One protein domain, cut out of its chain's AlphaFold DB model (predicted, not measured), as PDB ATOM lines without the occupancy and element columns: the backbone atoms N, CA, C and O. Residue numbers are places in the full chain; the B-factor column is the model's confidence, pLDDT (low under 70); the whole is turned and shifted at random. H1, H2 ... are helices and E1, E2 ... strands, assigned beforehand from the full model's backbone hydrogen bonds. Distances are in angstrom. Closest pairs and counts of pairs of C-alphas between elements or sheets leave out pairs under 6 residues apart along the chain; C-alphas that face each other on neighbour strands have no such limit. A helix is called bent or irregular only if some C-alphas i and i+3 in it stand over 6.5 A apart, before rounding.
ATOM      1  N   TYR A 107     305.218 277.529 221.984       93.62
ATOM      2  CA  TYR A 107     305.211 276.075 221.887       93.62
ATOM      3  C   TYR A 107     305.948 275.652 220.617       93.62
ATOM      4  O   TYR A 107     305.465 275.879 219.510       93.62
ATOM      5  N   ILE A 108     307.110 275.019 220.772       95.06
ATOM      6  CA  ILE A 108     307.918 274.504 219.662       95.06
ATOM      7  C   ILE A 108     307.649 272.999 219.576       95.06
ATOM      8  O   ILE A 108     308.131 272.232 220.410       95.06
ATOM      9  N   ASN A 109     306.795 272.578 218.638       93.38
ATOM     10  CA  ASN A 109     306.306 271.191 218.526       93.38
ATOM     11  C   ASN A 109     305.795 270.603 219.863       93.38
ATOM     12  O   ASN A 109     306.068 269.453 220.223       93.38
ATOM     13  N   GLY A 110     305.060 271.424 220.620       89.94
ATOM     14  CA  GLY A 110     304.512 271.080 221.937       89.94
ATOM     15  C   GLY A 110     305.467 271.303 223.116       89.94
ATOM     16  O   GLY A 110     305.050 271.149 224.260       89.94
ATOM     17  N   ARG A 111     306.728 271.695 222.883       91.06
ATOM     18  CA  ARG A 111     307.666 272.077 223.950       91.06
ATOM     19  C   ARG A 111     307.400 273.515 224.376       91.06
ATOM     20  O   ARG A 111     307.558 274.426 223.566       91.06
ATOM     21  N   PHE A 112     306.997 273.701 225.627       91.19
ATOM     22  CA  PHE A 112     306.683 275.014 226.179       91.19
ATOM     23  C   PHE A 112     307.954 275.824 226.477       91.19
ATOM     24  O   PHE A 112     308.882 275.320 227.108       91.19
ATOM     25  N   LEU A 113     307.966 277.086 226.050       91.94
ATOM     26  CA  LEU A 113     308.967 278.090 226.389       91.94
ATOM     27  C   LEU A 113     308.244 279.357 226.865       91.94
ATOM     28  O   LEU A 113     307.477 279.969 226.119       91.94
ATOM     29  N   SER A 114     308.473 279.727 228.125       90.62
ATOM     30  CA  SER A 114     307.777 280.838 228.779       90.62
ATOM     31  C   SER A 114     308.535 282.158 228.642       90.62
ATOM     32  O   SER A 114     309.740 282.225 228.904       90.62
ATOM     33  N   GLY A 115     307.810 283.225 228.308       87.19
ATOM     34  CA  GLY A 115     308.310 284.592 228.322       87.19
ATOM     35  C   GLY A 115     309.143 284.982 227.102       87.19
ATOM     36  O   GLY A 115     309.404 284.196 226.189       87.19
ATOM     37  N   ALA A 116     309.553 286.249 227.087       90.50
ATOM     38  CA  ALA A 116     310.414 286.811 226.056       90.50
ATOM     39  C   ALA A 116     311.864 286.361 226.293       90.50
ATOM     40  O   ALA A 116     312.619 287.012 227.011       90.50
ATOM     41  N   GLN A 117     312.228 285.214 225.727       92.62
ATOM     42  CA  GLN A 117     313.568 284.642 225.859       92.62
ATOM     43  C   GLN A 117     314.536 285.182 224.789       92.62
ATOM     44  O   GLN A 117     314.095 285.670 223.743       92.62
ATOM     45  N   PRO A 118     315.862 285.076 225.005       93.12
ATOM     46  CA  PRO A 118     316.849 285.338 223.961       93.12
ATOM     47  C   PRO A 118     316.636 284.435 222.743       93.12
ATOM     48  O   PRO A 118     316.223 283.282 222.879       93.12
ATOM     49  N   ILE A 119     316.972 284.932 221.550       92.62
ATOM     50  CA  ILE A 119     316.771 284.194 220.293       92.62
ATOM     51  C   ILE A 119     317.463 282.822 220.287       92.62
ATOM     52  O   ILE A 119     316.922 281.874 219.725       92.62
ATOM     53  N   ASP A 120     318.602 282.683 220.965       95.00
ATOM     54  CA  ASP A 120     319.356 281.427 221.024       95.00
ATOM     55  C   ASP A 120     318.590 280.310 221.746       95.00
ATOM     56  O   ASP A 120     318.685 279.148 221.353       95.00
ATOM     57  N   ALA A 121     317.746 280.651 222.729       94.88
ATOM     58  CA  ALA A 121     316.873 279.676 223.381       94.88
ATOM     59  C   ALA A 121     315.849 279.097 222.389       94.88
ATOM     60  O   ALA A 121     315.564 277.901 222.411       94.88
ATOM     61  N   PHE A 122     315.332 279.925 221.476       95.62
ATOM     62  CA  PHE A 122     314.449 279.460 220.404       95.62
ATOM     63  C   PHE A 122     315.198 278.611 219.385       95.62
ATOM     64  O   PHE A 122     314.694 277.557 219.000       95.62
ATOM     65  N   LYS A 123     316.390 279.054 218.965       96.75
ATOM     66  CA  LYS A 123     317.217 278.332 217.988       96.75
ATOM     67  C   LYS A 123     317.555 276.932 218.470       96.75
ATOM     68  O   LYS A 123     317.257 275.981 217.764       96.75
ATOM     69  N   SER A 124     318.022 276.797 219.712       97.12
ATOM     70  CA  SER A 124     318.321 275.487 220.308       97.12
ATOM     71  C   SER A 124     317.127 274.533 220.223       97.12
ATOM     72  O   SER A 124     317.266 273.393 219.785       97.12
ATOM     73  N   LEU A 125     315.927 274.995 220.595       97.44
ATOM     74  CA  LEU A 125     314.730 274.153 220.556       97.44
ATOM     75  C   LEU A 125     314.325 273.781 219.126       97.44
ATOM     76  O   LEU A 125     313.888 272.653 218.902       97.44
ATOM     77  N   VAL A 126     314.446 274.713 218.179       97.00
ATOM     78  CA  VAL A 126     314.127 274.460 216.770       97.00
ATOM     79  C   VAL A 126     315.136 273.510 216.139       97.00
ATOM     80  O   VAL A 126     314.712 272.543 215.518       97.00
ATOM     81  N   ASP A 127     316.433 273.704 216.361       97.81
ATOM     82  CA  ASP A 127     317.490 272.838 215.832       97.81
ATOM     83  C   ASP A 127     317.321 271.392 216.321       97.81
ATOM     84  O   ASP A 127     317.426 270.438 215.547       97.81
ATOM     85  N   GLU A 128     316.976 271.211 217.599       97.75
ATOM     86  CA  GLU A 128     316.669 269.896 218.161       97.75
ATOM     87  C   GLU A 128     315.438 269.244 217.514       97.75
ATOM     88  O   GLU A 128     315.425 268.033 217.279       97.75
ATOM     89  N   GLU A 129     314.382 270.014 217.248       96.94
ATOM     90  CA  GLU A 129     313.165 269.505 216.609       96.94
ATOM     91  C   GLU A 129     313.368 269.212 215.118       96.94
ATOM     92  O   GLU A 129     312.864 268.199 214.628       96.94
ATOM     93  N   LEU A 130     314.158 270.030 214.421       96.62
ATOM     94  CA  LEU A 130     314.551 269.791 213.035       96.62
ATOM     95  C   LEU A 130     315.404 268.540 212.917       96.62
ATOM     96  O   LEU A 130     315.132 267.696 212.069       96.62
ATOM     97  N   LYS A 131     316.370 268.345 213.821       97.31
ATOM     98  CA  LYS A 131     317.151 267.108 213.848       97.31
ATOM     99  C   LYS A 131     316.260 265.874 214.009       97.31
ATOM    100  O   LYS A 131     316.448 264.896 213.290       97.31
ATOM    101  N   LYS A 132     315.268 265.913 214.907       96.25
ATOM    102  CA  LYS A 132     314.304 264.807 215.070       96.25
ATOM    103  C   LYS A 132     313.506 264.555 213.794       96.25
ATOM    104  O   LYS A 132     313.306 263.393 213.445       96.25
ATOM    105  N   ALA A 133     313.062 265.610 213.114       96.06
ATOM    106  CA  ALA A 133     312.341 265.493 211.851       96.06
ATOM    107  C   ALA A 133     313.213 264.848 210.769       96.06
ATOM    108  O   ALA A 133     312.844 263.809 210.219       96.06
ATOM    109  N   THR A 134     314.406 265.394 210.537       96.25
ATOM    110  CA  THR A 134     315.346 264.909 209.521       96.25
ATOM    111  C   THR A 134     315.779 263.470 209.781       96.25
ATOM    112  O   THR A 134     315.772 262.661 208.858       96.25
ATOM    113  N   ASP A 135     316.080 263.106 211.032       97.50
ATOM    114  CA  ASP A 135     316.482 261.740 211.382       97.50
ATOM    115  C   ASP A 135     315.356 260.723 211.106       97.50
ATOM    116  O   ASP A 135     315.634 259.604 210.676       97.50
ATOM    117  N   ARG A 136     314.082 261.081 211.335       96.56
ATOM    118  CA  ARG A 136     312.938 260.193 211.039       96.56
ATOM    119  C   ARG A 136     312.658 260.076 209.550       96.56
ATOM    120  O   ARG A 136     312.391 258.976 209.068       96.56
ATOM    121  N   ILE A 137     312.755 261.188 208.828       96.00
ATOM    122  CA  ILE A 137     312.592 261.207 207.373       96.00
ATOM    123  C   ILE A 137     313.689 260.362 206.716       96.00
ATOM    124  O   ILE A 137     313.391 259.518 205.875       96.00
ATOM    125  N   ALA A 138     314.942 260.494 207.162       96.88
ATOM    126  CA  ALA A 138     316.064 259.699 206.660       96.88
ATOM    127  C   ALA A 138     315.898 258.190 206.912       96.88
ATOM    128  O   ALA A 138     316.374 257.375 206.125       96.88
ATOM    129  N   LYS A 139     315.201 257.806 207.987       97.31
ATOM    130  CA  LYS A 139     314.860 256.406 208.295       97.31
ATOM    131  C   LYS A 139     313.642 255.882 207.528       97.31
ATOM    132  O   LYS A 139     313.312 254.708 207.667       97.31
ATOM    133  N   GLY A 140     312.959 256.726 206.754       96.12
ATOM    134  CA  GLY A 140     311.713 256.368 206.072       96.12
ATOM    135  C   GLY A 140     310.520 256.186 207.016       96.12
ATOM    136  O   GLY A 140     309.526 255.581 206.627       96.12
ATOM    137  N   GLU A 141     310.600 256.691 208.252       96.19
ATOM    138  CA  GLU A 141     309.511 256.605 209.238       96.19
ATOM    139  C   GLU A 141     308.409 257.649 208.992       96.19
ATOM    140  O   GLU A 141     307.306 257.502 209.511       96.19
ATOM    141  N   ALA A 142     308.724 258.714 208.250       94.81
ATOM    142  CA  ALA A 142     307.826 259.817 207.928       94.81
ATOM    143  C   ALA A 142     308.247 260.488 206.616       94.81
ATOM    144  O   ALA A 142     309.409 260.423 206.213       94.81
ATOM    145  N   THR A 143     307.328 261.222 205.999       94.69
ATOM    146  CA  THR A 143     307.669 262.238 204.992       94.69
ATOM    147  C   THR A 143     307.715 263.617 205.647       94.69
ATOM    148  O   THR A 143     307.184 263.804 206.744       94.69
ATOM    149  N   ALA A 144     308.279 264.617 204.963       89.50
ATOM    150  CA  ALA A 144     308.177 266.009 205.413       89.50
ATOM    151  C   ALA A 144     306.709 266.443 205.617       89.50
ATOM    152  O   ALA A 144     306.400 267.151 206.572       89.50
ATOM    153  N   ALA A 145     305.796 265.955 204.769       91.00
ATOM    154  CA  ALA A 145     304.370 266.255 204.857       91.00
ATOM    155  C   ALA A 145     303.670 265.552 206.036       91.00
ATOM    156  O   ALA A 145     302.769 266.134 206.632       91.00
ATOM    157  N   SER A 146     304.070 264.323 206.387       93.75
ATOM    158  CA  SER A 146     303.398 263.533 207.434       93.75
ATOM    159  C   SER A 146     303.974 263.743 208.836       93.75
ATOM    160  O   SER A 146     303.263 263.538 209.820       93.75
ATOM    161  N   TYR A 147     305.235 264.188 208.953       94.62
ATOM    162  CA  TYR A 147     305.946 264.262 210.234       94.62
ATOM    163  C   TYR A 147     305.175 265.040 211.310       94.62
ATOM    164  O   TYR A 147     305.048 264.574 212.446       94.62
ATOM    165  N   TYR A 148     304.653 266.219 210.957       93.94
ATOM    166  CA  TYR A 148     303.946 267.068 211.912       93.94
ATOM    167  C   TYR A 148     302.712 266.360 212.485       93.94
ATOM    168  O   TYR A 148     302.545 266.292 213.704       93.94
ATOM    169  N   ASP A 149     301.883 265.765 211.634       94.06
ATOM    170  CA  ASP A 149     300.655 265.113 212.081       94.06
ATOM    171  C   ASP A 149     300.944 263.831 212.876       94.06
ATOM    172  O   ASP A 149     300.375 263.602 213.950       94.06
ATOM    173  N   GLU A 150     301.886 263.017 212.399       93.56
ATOM    174  CA  GLU A 150     302.187 261.700 212.963       93.56
ATOM    175  C   GLU A 150     302.958 261.768 214.284       93.56
ATOM    176  O   GLU A 150     302.670 261.000 215.209       93.56
ATOM    177  N   PHE A 151     303.921 262.686 214.399       93.94
ATOM    178  CA  PHE A 151     304.871 262.709 215.517       93.94
ATOM    179  C   PHE A 151     304.693 263.902 216.455       93.94
ATOM    180  O   PHE A 151     305.012 263.790 217.647       93.94
ATOM    181  N   VAL A 152     304.149 265.020 215.970       94.00
ATOM    182  CA  VAL A 152     303.888 266.201 216.803       94.00
ATOM    183  C   VAL A 152     302.441 266.196 217.283       94.00
ATOM    184  O   VAL A 152     302.207 266.081 218.488       94.00
ATOM    185  N   MET A 153     301.469 266.237 216.369       92.75
ATOM    186  CA  MET A 153     300.052 266.381 216.722       92.75
ATOM    187  C   MET A 153     299.495 265.158 217.435       92.75
ATOM    188  O   MET A 153     298.941 265.293 218.524       92.75
ATOM    189  N   LYS A 154     299.683 263.950 216.892       91.81
ATOM    190  CA  LYS A 154     299.194 262.717 217.531       91.81
ATOM    191  C   LYS A 154     299.736 262.548 218.953       91.81
ATOM    192  O   LYS A 154     298.999 262.170 219.865       91.81
ATOM    193  N   ARG A 155     301.021 262.864 219.159       90.06
ATOM    194  CA  ARG A 155     301.661 262.843 220.482       90.06
ATOM    195  C   ARG A 155     301.075 263.910 221.405       90.06
ATOM    196  O   ARG A 155     300.723 263.580 222.535       90.06
ATOM    197  N   GLY A 156     300.951 265.148 220.929       88.25
ATOM    198  CA  GLY A 156     300.403 266.264 221.702       88.25
ATOM    199  C   GLY A 156     298.954 266.026 222.127       88.25
ATOM    200  O   GLY A 156     298.626 266.169 223.299       88.25
ATOM    201  N   LEU A 157     298.103 265.556 221.213       87.88
ATOM    202  CA  LEU A 157     296.708 265.211 221.507       87.88
ATOM    203  C   LEU A 157     296.601 264.076 222.531       87.88
ATOM    204  O   LEU A 157     295.784 264.154 223.447       87.88
ATOM    205  N   LYS A 158     297.459 263.051 222.433       89.56
ATOM    206  CA  LYS A 158     297.527 261.980 223.437       89.56
ATOM    207  C   LYS A 158     297.922 262.522 224.815       89.56
ATOM    208  O   LYS A 158     297.335 262.114 225.813       89.56
ATOM    209  N   GLN A 159     298.902 263.424 224.877       86.12
ATOM    210  CA  GLN A 159     299.337 264.049 226.131       86.12
ATOM    211  C   GLN A 159     298.239 264.925 226.739       86.12
ATOM    212  O   GLN A 159     297.986 264.828 227.936       86.12
ATOM    213  N   LEU A 160     297.537 265.708 225.919       84.19
ATOM    214  CA  LEU A 160     296.410 266.523 226.375       84.19
ATOM    215  C   LEU A 160     295.257 265.673 226.906       84.19
ATOM    216  O   LEU A 160     294.690 266.001 227.943       84.19
ATOM    217  N   ALA A 161     294.941 264.564 226.238       83.94
ATOM    218  CA  ALA A 161     293.928 263.628 226.715       83.94
ATOM    219  C   ALA A 161     294.320 262.989 228.060       83.94
ATOM    220  O   ALA A 161     293.475 262.847 228.938       83.94
ATOM    221  N   ALA A 162     295.598 262.644 228.244       81.44
ATOM    222  CA  ALA A 162     296.101 262.075 229.495       81.44
ATOM    223  C   ALA A 162     296.147 263.088 230.655       81.44
ATOM    224  O   ALA A 162     296.041 262.695 231.811       81.44
ATOM    225  N   ALA A 163     296.300 264.380 230.355       74.56
ATOM    226  CA  ALA A 163     296.319 265.459 231.343       74.56
ATOM    227  C   ALA A 163     294.917 265.996 231.704       74.56
ATOM    228  O   ALA A 163     294.801 266.892 232.540       74.56
ATOM    229  N   ALA A 164     293.851 265.482 231.080       71.31
ATOM    230  CA  ALA A 164     292.492 265.942 231.336       71.31
ATOM    231  C   ALA A 164     292.006 265.542 232.750       71.31
ATOM    232  O   ALA A 164     292.275 264.420 233.195       71.31
TER     233      ALA A 164
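Overview. This is residues 107 to 164 of the 206 residues of the protein "DsbA family protein" of Deltaproteobacteria bacterium (UniProt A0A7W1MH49). Two long helices, H1 and H2, meet near one end of each as a wide V, and the short strand E1 runs beside H1 within its opening. Residues 114 to 120 stick out at the far end of H1. The 58 printed residues hold E1, H1 and H2 in that order, mostly helix; the whole is loose and flat, radius of gyration of the C-alphas 13.0 A, spans 36 by 31 by 13 A.

Along the chain. H1, residues 119 to 138, measures 28.0 A from C-alpha 119 at (316.771, 284.194, 220.293). H2, residues 144 to 162, measures 27.2 A and ends at C-alpha (296.101, 262.075, 229.495). It is irregular: C-alphas 145 and 148 are 7.1 A apart. E1 is residues 111 to 114.

Arrangement. H1, with residues 133 to 137 alone, touches residues 144 to 147 of H2; the closest C-alphas, Ala 133 and Tyr 147, are 6.7 A apart. They run opposite ways at a steep tilt of 68 degrees, only just short of about perpendicular. E1 and H1 are near each other, closest C-alphas 8.1 A; E1 and H2 are apart. E1 pairs with no named strand. Every O i to N i+4 pair is within hydrogen-bond range in H1, 10 of 15 in H2.

Size, cuts and confidence. The farthest C-alphas, Ala 116 and Gly 140, are 36.4 A apart. The printed part has no cut, both links are tight, and no printed residue is under 70 in pLDDT.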